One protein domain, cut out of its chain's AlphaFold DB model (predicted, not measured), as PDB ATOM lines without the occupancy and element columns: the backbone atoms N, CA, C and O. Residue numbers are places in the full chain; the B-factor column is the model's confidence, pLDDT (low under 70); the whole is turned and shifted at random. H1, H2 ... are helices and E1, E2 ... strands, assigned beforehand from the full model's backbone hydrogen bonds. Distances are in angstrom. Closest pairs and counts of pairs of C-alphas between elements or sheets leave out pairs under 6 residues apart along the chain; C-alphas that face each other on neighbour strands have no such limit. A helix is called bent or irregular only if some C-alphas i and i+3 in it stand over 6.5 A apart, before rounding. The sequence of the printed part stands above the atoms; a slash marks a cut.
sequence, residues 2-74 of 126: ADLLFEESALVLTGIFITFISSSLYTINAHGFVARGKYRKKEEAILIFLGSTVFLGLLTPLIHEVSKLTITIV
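This is residues 2 to 74 of the 126 residues of an uncharacterized protein of Thermoplasmata archaeon (UniProt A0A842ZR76). A small hairpin of two short strands, E1 and E2, makes the head at one end of a long, loose body of two helices: H1 runs towards this head, and the bent helix H2 runs back from it. The first arm of H2, H2a, meets the H1 side with its residues 52 to 56, and the second arm, H2b, turns steeply and crosses H1 near Thr 14. The printed part has 73 residues with two named helices and two named strands in the order H1, E1, E2, H2; the sheet has the order E1 - E2 and is antiparallel, and the class is mostly helix. The whole is loose, with a radius of gyration of the C-alphas of 15.1 A, and its outline is a rod of 48 by 21 by 16 A.

The sheet is made of E1, residues 27 to 29, 6.4 A from first to last C-alpha, and E2, residues 32 to 35, 10.1 A long in the same measure. Before them comes H1, residues 2 to 25, which measures 34.9 A from C-alpha 2 at (-15.058, -39.998, 55.485) to C-alpha 25 at (-21.131, -9.742, 39.250). After them comes H2, residues 42 to 73, by its hydrogen bonds assigned as one helix but bent: C-alphas 58 and 61 are 7.1 A apart, where about 5 A is found in a regular helix. Its arm H2a, residues 42 to 58, is 24.2 A long, and its arm H2b, residues 61 to 73, is 18.6 A long and ends with C-alpha 73 at (-11.713, -24.673, 60.321). Residues 59 and 60 belong to neither arm.

E1 and E2 form a hairpin of antiparallel neighbours, with 162 degrees between their directions. The C-alphas of Ile 28 and Phe 33 face each other at 4.8 A; N 27 and O 34 are within hydrogen-bond range at 2.8 A, and so are N 29 and O 32 at 3.0 A. Residues 34 to 35 of E2 also make a short antiparallel pairing with residues 38 to 39. The closest C-alphas of E2 and H2a are those of Phe 33 and Ala 45, 6.3 A apart, while E1 and H2a are apart. The closest C-alphas of H1 and E2 are those of Leu 25 and Ala 35, at 6.4 A. H1 and H2a touch through residues 18 to 25 of H1 and residues 52 to 56 of H2a alone, the closest C-alphas being those of Leu 25 and Ser 52 at 7.0 A. Their lines stand at a shallow tilt of 28 degrees and they run opposite ways. H2a and H2b stand at a steep tilt of 57 degrees. H1 and H2b touch with 16 pairs of C-alphas within 8 A, the closest being those of Thr 14 and His 64 at 5.2 A. They run opposite ways at a steep tilt of 61 degrees, and their centres are 8.3 A apart. H2b is apart from both E1 and E2. In H1, H2a and H2b every O i to N i+4 pair is within hydrogen-bond range.

The two C-alphas farthest apart are those of Ala 2 and Lys 41, at 48.0 A, while the first and last printed C-alphas, of Ala 2 and Val 74, are 17.0 A apart. The printed part has no cut. The links H1 to E1 and E1 to E2 are tight, the link E2 to H2 with 6 residues is short, and no link is long. The mean pLDDT of the printed part is 92.8, with 86 for E1 and 97 for H2b, and no printed residue is under 70.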
ATOM      1  N   ALA A   2     -15.243 -41.354  54.952       77.06
ATOM      2  CA  ALA A   2     -15.058 -39.998  55.485       77.06
ATOM      3  C   ALA A   2     -14.460 -39.020  54.454       77.06
ATOM      4  O   ALA A   2     -15.021 -37.948  54.259       77.06
ATOM      5  N   ASP A   3     -13.420 -39.429  53.718       82.88
ATOM      6  CA  ASP A   3     -12.801 -38.578  52.684       82.88
ATOM      7  C   ASP A   3     -13.757 -38.255  51.529       82.88
ATOM      8  O   ASP A   3     -13.773 -37.140  51.022       82.88
ATOM      9  N   LEU A   4     -14.616 -39.214  51.160       87.31
ATOM     10  CA  LEU A   4     -15.652 -38.996  50.150       87.31
ATOM     11  C   LEU A   4     -16.666 -37.952  50.636       87.31
ATOM     12  O   LEU A   4     -16.959 -37.007  49.920       87.31
ATOM     13  N   LEU A   5     -17.172 -38.088  51.867       88.12
ATOM     14  CA  LEU A   5     -18.115 -37.120  52.436       88.12
ATOM     15  C   LEU A   5     -17.495 -35.725  52.590       88.12
ATOM     16  O   LEU A   5     -18.197 -34.730  52.413       88.12
ATOM     17  N   PHE A   6     -16.201 -35.646  52.906       92.19
ATOM     18  CA  PHE A   6     -15.472 -34.384  52.975       92.19
ATOM     19  C   PHE A   6     -15.395 -33.701  51.604       92.19
ATOM     20  O   PHE A   6     -15.762 -32.532  51.490       92.19
ATOM     21  N   GLU A   7     -14.995 -34.432  50.562       94.62
ATOM     22  CA  GLU A   7     -14.910 -33.892  49.200       94.62
ATOM     23  C   GLU A   7     -16.278 -33.453  48.663       94.62
ATOM     24  O   GLU A   7     -16.418 -32.338  48.160       94.62
ATOM     25  N   GLU A   8     -17.320 -34.264  48.853       94.44
ATOM     26  CA  GLU A   8     -18.686 -33.899  48.458       94.44
ATOM     27  C   GLU A   8     -19.178 -32.649  49.206       94.44
ATOM     28  O   GLU A   8     -19.765 -31.742  48.614       94.44
ATOM     29  N   SER A   9     -18.880 -32.537  50.505       93.31
ATOM     30  CA  SER A   9     -19.222 -31.343  51.289       93.31
ATOM     31  C   SER A   9     -18.479 -30.103  50.783       93.31
ATOM     32  O   SER A   9     -19.066 -29.020  50.691       93.31
ATOM     33  N   ALA A  10     -17.203 -30.249  50.415       96.38
ATOM     34  CA  ALA A  10     -16.409 -29.173  49.836       96.38
ATOM     35  C   ALA A  10     -16.972 -28.729  48.486       96.38
ATOM     36  O   ALA A  10     -17.077 -27.526  48.244       96.38
ATOM     37  N   LEU A  11     -17.403 -29.661  47.635       97.00
ATOM     38  CA  LEU A  11     -18.071 -29.357  46.366       97.00
ATOM     39  C   LEU A  11     -19.387 -28.599  46.573       97.00
ATOM     40  O   LEU A  11     -19.625 -27.593  45.902       97.00
ATOM     41  N   VAL A  12     -20.211 -29.014  47.540       96.62
ATOM     42  CA  VAL A  12     -21.443 -28.292  47.896       96.62
ATOM     43  C   VAL A  12     -21.125 -26.853  48.303       96.62
ATOM     44  O   VAL A  12     -21.717 -25.910  47.773       96.62
ATOM     45  N   LEU A  13     -20.150 -26.659  49.196       97.12
ATOM     46  CA  LEU A  13     -19.754 -25.323  49.642       97.12
ATOM     47  C   LEU A  13     -19.135 -24.488  48.507       97.12
ATOM     48  O   LEU A  13     -19.376 -23.282  48.435       97.12
ATOM     49  N   THR A  14     -18.428 -25.131  47.575       97.81
ATOM     50  CA  THR A  14     -17.887 -24.494  46.364       97.81
ATOM     51  C   THR A  14     -19.020 -23.902  45.527       97.81
ATOM     52  O   THR A  14     -18.967 -22.731  45.145       97.81
ATOM     53  N   GLY A  15     -20.087 -24.673  45.296       96.75
ATOM     54  CA  GLY A  15     -21.275 -24.208  44.575       96.75
ATOM     55  C   GLY A  15     -21.968 -23.027  45.262       96.75
ATOM     56  O   GLY A  15     -22.385 -22.072  44.599       96.75
ATOM     57  N   ILE A  16     -22.032 -23.042  46.596       96.00
ATOM     58  CA  ILE A  16     -22.585 -21.931  47.387       96.00
ATOM     59  C   ILE A  16     -21.730 -20.665  47.220       96.00
ATOM     60  O   ILE A  16     -22.268 -19.596  46.925       96.00
ATOM     61  N   PHE A  17     -20.405 -20.766  47.348       96.12
ATOM     62  CA  PHE A  17     -19.503 -19.625  47.161       96.12
ATOM     63  C   PHE A  17     -19.565 -19.058  45.746       96.12
ATOM     64  O   PHE A  17     -19.666 -17.841  45.589       96.12
ATOM     65  N   ILE A  18     -19.589 -19.911  44.719       95.88
ATOM     66  CA  ILE A  18     -19.761 -19.470  43.329       95.88
ATOM     67  C   ILE A  18     -21.079 -18.710  43.172       95.88
ATOM     68  O   ILE A  18     -21.095 -17.650  42.549       95.88
ATOM     69  N   THR A  19     -22.168 -19.197  43.771       93.00
ATOM     70  CA  THR A  19     -23.474 -18.524  43.723       93.00
ATOM     71  C   THR A  19     -23.401 -17.124  44.336       93.00
ATOM     72  O   THR A  19     -23.856 -16.153  43.723       93.00
ATOM     73  N   PHE A  20     -22.776 -16.977  45.508       92.50
ATOM     74  CA  PHE A  20     -22.612 -15.665  46.137       92.50
ATOM     75  C   PHE A  20     -21.714 -14.731  45.326       92.50
ATOM     76  O   PHE A  20     -22.089 -13.580  45.097       92.50
ATOM     77  N   ILE A  21     -20.576 -15.210  44.821       93.06
ATOM     78  CA  ILE A  21     -19.697 -14.390  43.979       93.06
ATOM     79  C   ILE A  21     -20.436 -13.980  42.700       93.06
ATOM     80  O   ILE A  21     -20.430 -12.802  42.347       93.06
ATOM     81  N   SER A  22     -21.150 -14.901  42.048       92.06
ATOM     82  CA  SER A  22     -21.946 -14.605  40.853       92.06
ATOM     83  C   SER A  22     -22.973 -13.506  41.110       92.06
ATOM     84  O   SER A  22     -23.132 -12.622  40.268       92.06
ATOM     85  N   SER A  23     -23.628 -13.514  42.277       88.62
ATOM     86  CA  SER A  23     -24.612 -12.486  42.640       88.62
ATOM     87  C   SER A  23     -24.013 -11.074  42.733       88.62
ATOM     88  O   SER A  23     -24.716 -10.090  42.513       88.62
ATOM     89  N   SER A  24     -22.705 -10.961  42.997       87.81
ATOM     90  CA  SER A  24     -21.985  -9.680  43.012       87.81
ATOM     91  C   SER A  24     -21.593  -9.177  41.615       87.81
ATOM     92  O   SER A  24     -21.378  -7.978  41.424       87.81
ATOM     93  N   LEU A  25     -21.510 -10.075  40.626       91.25
ATOM     94  CA  LEU A  25     -21.131  -9.742  39.250       91.25
ATOM     95  C   LEU A  25     -22.325  -9.203  38.457       91.25
ATOM     96  O   LEU A  25     -22.208  -8.184  37.765       91.25
ATOM     97  N   TYR A  26     -23.476  -9.869  38.565       90.50
ATOM     98  CA  TYR A  26     -24.710  -9.480  37.891       90.50
ATOM     99  C   TYR A  26     -25.952 -10.082  38.562       90.50
ATOM    100  O   TYR A  26     -25.885 -11.035  39.335       90.50
ATOM    101  N   THR A  27     -27.118  -9.553  38.201       88.56
ATOM    102  CA  THR A  27     -28.432 -10.067  38.592       88.56
ATOM    103  C   THR A  27     -29.310 -10.188  37.353       88.56
ATOM    104  O   THR A  27     -29.393  -9.259  36.548       88.56
ATOM    105  N   ILE A  28     -29.988 -11.325  37.202       86.81
ATOM    106  CA  ILE A  28     -31.019 -11.527  36.178       86.81
ATOM    107  C   ILE A  28     -32.363 -11.528  36.896       86.81
ATOM    108  O   ILE A  28     -32.582 -12.335  37.797       86.81
ATOM    109  N   ASN A  29     -33.249 -10.610  36.525       83.06
ATOM    110  CA  ASN A  29     -34.589 -10.508  37.096       83.06
ATOM    111  C   ASN A  29     -35.649 -10.412  35.987       83.06
ATOM    112  O   ASN A  29     -35.325 -10.393  34.801       83.06
ATOM    113  N   ALA A  30     -36.925 -10.333  36.372       80.69
ATOM    114  CA  ALA A  30     -38.042 -10.258  35.425       80.69
ATOM    115  C   ALA A  30     -38.002  -9.023  34.500       80.69
ATOM    116  O   ALA A  30     -38.634  -9.027  33.448       80.69
ATOM    117  N   HIS A  31     -37.271  -7.971  34.878       81.62
ATOM    118  CA  HIS A  31     -37.154  -6.728  34.116       81.62
ATOM    119  C   HIS A  31     -35.911  -6.686  33.215       81.62
ATOM    120  O   HIS A  31     -35.824  -5.819  32.347       81.62
ATOM    121  N   GLY A  32     -34.956  -7.605  33.395       86.25
ATOM    122  CA  GLY A  32     -33.794  -7.748  32.526       86.25
ATOM    123  C   GLY A  32     -32.500  -8.104  33.256       86.25
ATOM    124  O   GLY A  32     -32.492  -8.642  34.363       86.25
ATOM    125  N   PHE A  33     -31.383  -7.804  32.593       89.62
ATOM    126  CA  PHE A  33     -30.033  -8.051  33.093       89.62
ATOM    127  C   PHE A  33     -29.472  -6.786  33.749       89.62
ATOM    128  O   PHE A  33     -29.359  -5.742  33.100       89.62
ATOM    129  N   VAL A  34     -29.098  -6.880  35.022       87.06
ATOM    130  CA  VAL A  34     -28.549  -5.775  35.813       87.06
ATOM    131  C   VAL A  34     -27.113  -6.095  36.201       87.06
ATOM    132  O   VAL A  34     -26.830  -7.153  36.750       87.06
ATOM    133  N   ALA A  35     -26.196  -5.160  35.962       86.56
ATOM    134  CA  ALA A  35     -24.820  -5.260  36.442       86.56
ATOM    135  C   ALA A  35     -24.342  -3.906  36.962       86.56
ATOM    136  O   ALA A  35     -24.450  -2.888  36.263       86.56
ATOM    137  N   ARG A  36     -23.794  -3.899  38.185       83.75
ATOM    138  CA  ARG A  36     -23.413  -2.681  38.928       83.75
ATOM    139  C   ARG A  36     -24.576  -1.682  39.063       83.75
ATOM    140  O   ARG A  36     -24.413  -0.493  38.801       83.75
ATOM    141  N   GLY A  37     -25.773  -2.184  39.379       81.69
ATOM    142  CA  GLY A  37     -26.979  -1.373  39.597       81.69
ATOM    143  C   GLY A  37     -27.602  -0.745  38.342       81.69
ATOM    144  O   GLY A  37     -28.524   0.055  38.465       81.69
ATOM    145  N   LYS A  38     -27.123  -1.079  37.135       85.25
ATOM    146  CA  LYS A  38     -27.661  -0.559  35.866       85.25
ATOM    147  C   LYS A  38     -28.140  -1.689  34.964       85.25
ATOM    148  O   LYS A  38     -27.449  -2.703  34.836       85.25
ATOM    149  N   TYR A  39     -29.281  -1.479  34.312       90.25
ATOM    150  CA  TYR A  39     -29.753  -2.350  33.238       90.25
ATOM    151  C   TYR A  39     -28.777  -2.323  32.063       90.25
ATOM    152  O   TYR A  39     -28.256  -1.266  31.696       90.25
ATOM    153  N   ARG A  40     -28.521  -3.496  31.489       91.81
ATOM    154  CA  ARG A  40     -27.578  -3.693  30.387       91.81
ATOM    155  C   ARG A  40     -28.313  -4.030  29.103       91.81
ATOM    156  O   ARG A  40     -29.324  -4.728  29.115       91.81
ATOM    157  N   LYS A  41     -27.774  -3.538  27.987       93.75
ATOM    158  CA  LYS A  41     -28.212  -3.942  26.646       93.75
ATOM    159  C   LYS A  41     -27.836  -5.400  26.394       93.75
ATOM    160  O   LYS A  41     -26.983  -5.948  27.090       93.75
ATOM    161  N   LYS A  42     -28.450  -6.015  25.383       91.75
ATOM    162  CA  LYS A  42     -28.260  -7.432  25.051       91.75
ATOM    163  C   LYS A  42     -26.784  -7.795  24.870       91.75
ATOM    164  O   LYS A  42     -26.324  -8.771  25.451       91.75
ATOM    165  N   GLU A  43     -26.041  -7.002  24.109       94.00
ATOM    166  CA  GLU A  43     -24.635  -7.256  23.789       94.00
ATOM    167  C   GLU A  43     -23.755  -7.144  25.042       94.00
ATOM    168  O   GLU A  43     -22.938  -8.022  25.312       94.00
ATOM    169  N   GLU A  44     -23.978  -6.109  25.859       91.94
ATOM    170  CA  GLU A  44     -23.286  -5.933  27.143       91.94
ATOM    171  C   GLU A  44     -23.603  -7.074  28.116       91.94
ATOM    172  O   GLU A  44     -22.705  -7.583  28.783       91.94
ATOM    173  N   ALA A  45     -24.868  -7.496  28.191       93.69
ATOM    174  CA  ALA A  45     -25.301  -8.595  29.046       93.69
ATOM    175  C   ALA A  45     -24.625  -9.914  28.653       93.69
ATOM    176  O   ALA A  45     -24.130 -10.622  29.528       93.69
ATOM    177  N   ILE A  46     -24.538 -10.216  27.351       94.81
ATOM    178  CA  ILE A  46     -23.833 -11.401  26.840       94.81
ATOM    179  C   ILE A  46     -22.355 -11.356  27.232       94.81
ATOM    180  O   ILE A  46     -21.837 -12.340  27.754       94.81
ATOM    181  N   LEU A  47     -21.684 -10.218  27.027       95.88
ATOM    182  CA  LEU A  47     -20.267 -10.067  27.369       95.88
ATOM    183  C   LEU A  47     -20.015 -10.229  28.871       95.88
ATOM    184  O   LEU A  47     -19.077 -10.921  29.262       95.88
ATOM    185  N   ILE A  48     -20.859  -9.634  29.719       94.38
ATOM    186  CA  ILE A  48     -20.733  -9.750  31.178       94.38
ATOM    187  C   ILE A  48     -20.997 -11.186  31.624       94.38
ATOM    188  O   ILE A  48     -20.235 -11.715  32.430       94.38
ATOM    189  N   PHE A  49     -22.048 -11.822  31.108       94.94
ATOM    190  CA  PHE A  49     -22.394 -13.196  31.460       94.94
ATOM    191  C   PHE A  49     -21.292 -14.174  31.045       94.94
ATOM    192  O   PHE A  49     -20.826 -14.964  31.867       94.94
ATOM    193  N   LEU A  50     -20.822 -14.086  29.798       96.44
ATOM    194  CA  LEU A  50     -19.752 -14.938  29.284       96.44
ATOM    195  C   LEU A  50     -18.445 -14.704  30.048       96.44
ATOM    196  O   LEU A  50     -17.825 -15.661  30.509       96.44
ATOM    197  N   GLY A  51     -18.058 -13.440  30.238       96.31
ATOM    198  CA  GLY A  51     -16.863 -13.079  30.996       96.31
ATOM    199  C   GLY A  51     -16.919 -13.582  32.438       96.31
ATOM    200  O   GLY A  51     -15.954 -14.171  32.912       96.31
ATOM    201  N   SER A  52     -18.067 -13.435  33.106       95.31
ATOM    202  CA  SER A  52     -18.286 -13.953  34.465       95.31
ATOM    203  C   SER A  52     -18.215 -15.476  34.507       95.31
ATOM    204  O   SER A  52     -17.607 -16.027  35.415       95.31
ATOM    205  N   THR A  53     -18.784 -16.160  33.511       95.38
ATOM    206  CA  THR A  53     -18.784 -17.627  33.426       95.38
ATOM    207  C   THR A  53     -17.365 -18.167  33.274       95.38
ATOM    208  O   THR A  53     -16.958 -19.049  34.023       95.38
ATOM    209  N   VAL A  54     -16.586 -17.606  32.343       97.19
ATOM    210  CA  VAL A  54     -15.186 -18.001  32.132       97.19
ATOM    211  C   VAL A  54     -14.350 -17.684  33.370       97.19
ATOM    212  O   VAL A  54     -13.613 -18.540  33.849       97.19
ATOM    213  N   PHE A  55     -14.499 -16.483  33.927       96.44
ATOM    214  CA  PHE A  55     -13.778 -16.062  35.124       96.44
ATOM    215  C   PHE A  55     -14.066 -16.966  36.331       96.44
ATOM    216  O   PHE A  55     -13.135 -17.443  36.975       96.44
ATOM    217  N   LEU A  56     -15.341 -17.255  36.614       96.44
ATOM    218  CA  LEU A  56     -15.736 -18.145  37.707       96.44
ATOM    219  C   LEU A  56     -15.299 -19.590  37.454       96.44
ATOM    220  O   LEU A  56     -14.853 -20.255  38.386       96.44
ATOM    221  N   GLY A  57     -15.358 -20.062  36.206       96.19
ATOM    222  CA  GLY A  57     -14.841 -21.376  35.826       96.19
ATOM    223  C   GLY A  57     -13.349 -21.517  36.140       96.19
ATOM    224  O   GLY A  57     -12.942 -22.496  36.758       96.19
ATOM    225  N   LEU A  58     -12.547 -20.499  35.812       97.38
ATOM    226  CA  LEU A  58     -11.115 -20.470  36.132       97.38
ATOM    227  C   LEU A  58     -10.839 -20.354  37.636       97.38
ATOM    228  O   LEU A  58      -9.861 -20.914  38.121       97.38
ATOM    229  N   LEU A  59     -11.694 -19.651  38.383       97.31
ATOM    230  CA  LEU A  59     -11.571 -19.529  39.838       97.31
ATOM    231  C   LEU A  59     -12.094 -20.742  40.611       97.31
ATOM    232  O   LEU A  59     -11.782 -20.873  41.792       97.31
ATOM    233  N   THR A  60     -12.870 -21.627  39.985       97.06
ATOM    234  CA  THR A  60     -13.519 -22.754  40.669       97.06
ATOM    235  C   THR A  60     -12.537 -23.630  41.462       97.06
ATOM    236  O   THR A  60     -12.838 -23.898  42.623       97.06
ATOM    237  N   PRO A  61     -11.349 -24.013  40.945       97.56
ATOM    238  CA  PRO A  61     -10.380 -24.789  41.725       97.56
ATOM    239  C   PRO A  61      -9.899 -24.054  42.983       97.56
ATOM    240  O   PRO A  61      -9.794 -24.651  44.048       97.56
ATOM    241  N   LEU A  62      -9.667 -22.740  42.888       97.94
ATOM    242  CA  LEU A  62      -9.272 -21.928  44.041       97.94
ATOM    243  C   LEU A  62     -10.402 -21.846  45.074       97.94
ATOM    244  O   LEU A  62     -10.158 -21.994  46.268       97.94
ATOM    245  N   ILE A  63     -11.638 -21.626  44.618       97.75
ATOM    246  CA  ILE A  63     -12.817 -21.593  45.491       97.75
ATOM    247  C   ILE A  63     -12.987 -22.946  46.189       97.75
ATOM    248  O   ILE A  63     -13.295 -22.973  47.375       97.75
ATOM    249  N   HIS A  64     -12.727 -24.047  45.487       98.12
ATOM    250  CA  HIS A  64     -12.813 -25.389  46.041       98.12
ATOM    251  C   HIS A  64     -11.797 -25.636  47.163       98.12
ATOM    252  O   HIS A  64     -12.175 -26.123  48.228       98.12
ATOM    253  N   GLU A  65     -10.544 -25.211  46.996       97.75
ATOM    254  CA  GLU A  65      -9.543 -25.280  48.070       97.75
ATOM    255  C   GLU A  65      -9.927 -24.406  49.277       97.75
ATOM    256  O   GLU A  65      -9.797 -24.825  50.429       97.75
ATOM    257  N   VAL A  66     -10.495 -23.218  49.035       97.44
ATOM    258  CA  VAL A  66     -11.047 -22.375  50.110       97.44
ATOM    259  C   VAL A  66     -12.220 -23.068  50.806       97.44
ATOM    260  O   VAL A  66     -12.342 -22.986  52.030       97.44
ATOM    261  N   SER A  67     -13.078 -23.776  50.071       97.38
ATOM    262  CA  SER A  67     -14.175 -24.557  50.642       97.38
ATOM    263  C   SER A  67     -13.670 -25.700  51.522       97.38
ATOM    264  O   SER A  67     -14.179 -25.854  52.631       97.38
ATOM    265  N   LYS A  68     -12.637 -26.440  51.096       97.19
ATOM    266  CA  LYS A  68     -11.987 -27.469  51.930       97.19
ATOM    267  C   LYS A  68     -11.459 -26.872  53.225       97.19
ATOM    268  O   LYS A  68     -11.831 -27.325  54.304       97.19
ATOM    269  N   LEU A  69     -10.673 -25.800  53.115       96.69
ATOM    270  CA  LEU A  69     -10.118 -25.097  54.269       96.69
ATOM    271  C   LEU A  69     -11.219 -24.598  55.217       96.69
ATOM    272  O   LEU A  69     -11.097 -24.712  56.434       96.69
ATOM    273  N   THR A  70     -12.318 -24.084  54.661       96.12
ATOM    274  CA  THR A  70     -13.470 -23.623  55.446       96.12
ATOM    275  C   THR A  70     -14.094 -24.768  56.233       96.12
ATOM    276  O   THR A  70     -14.348 -24.596  57.417       96.12
ATOM    277  N   ILE A  71     -14.305 -25.935  55.622       94.94
ATOM    278  CA  ILE A  71     -14.881 -27.102  56.310       94.94
ATOM    279  C   ILE A  71     -13.948 -27.616  57.411       94.94
ATOM    280  O   ILE A  71     -14.421 -28.076  58.445       94.94
ATOM    281  N   THR A  72     -12.630 -27.516  57.220       94.44
ATOM    282  CA  THR A  72     -11.649 -27.914  58.239       94.44
ATOM    283  C   THR A  72     -11.653 -26.987  59.457       94.44
ATOM    284  O   THR A  72     -11.439 -27.451  60.572       94.44
ATOM    285  N   ILE A  73     -11.863 -25.684  59.258       94.38
ATOM    286  CA  ILE A  73     -11.713 -24.673  60.321       94.38
ATOM    287  C   ILE A  73     -13.054 -24.300  60.959       94.38
ATOM    288  O   ILE A  73     -13.114 -23.964  62.142       94.38
ATOM    289  N   VAL A  74     -14.133 -24.303  60.179       95.50
ATOM    290  CA  VAL A  74     -15.432 -23.775  60.587       95.50
ATOM    291  C   VAL A  74     -16.395 -24.931  60.855       95.50
ATOM    292  O   VAL A  74     -16.653 -25.732  59.956       95.50
TER     293      VAL A  74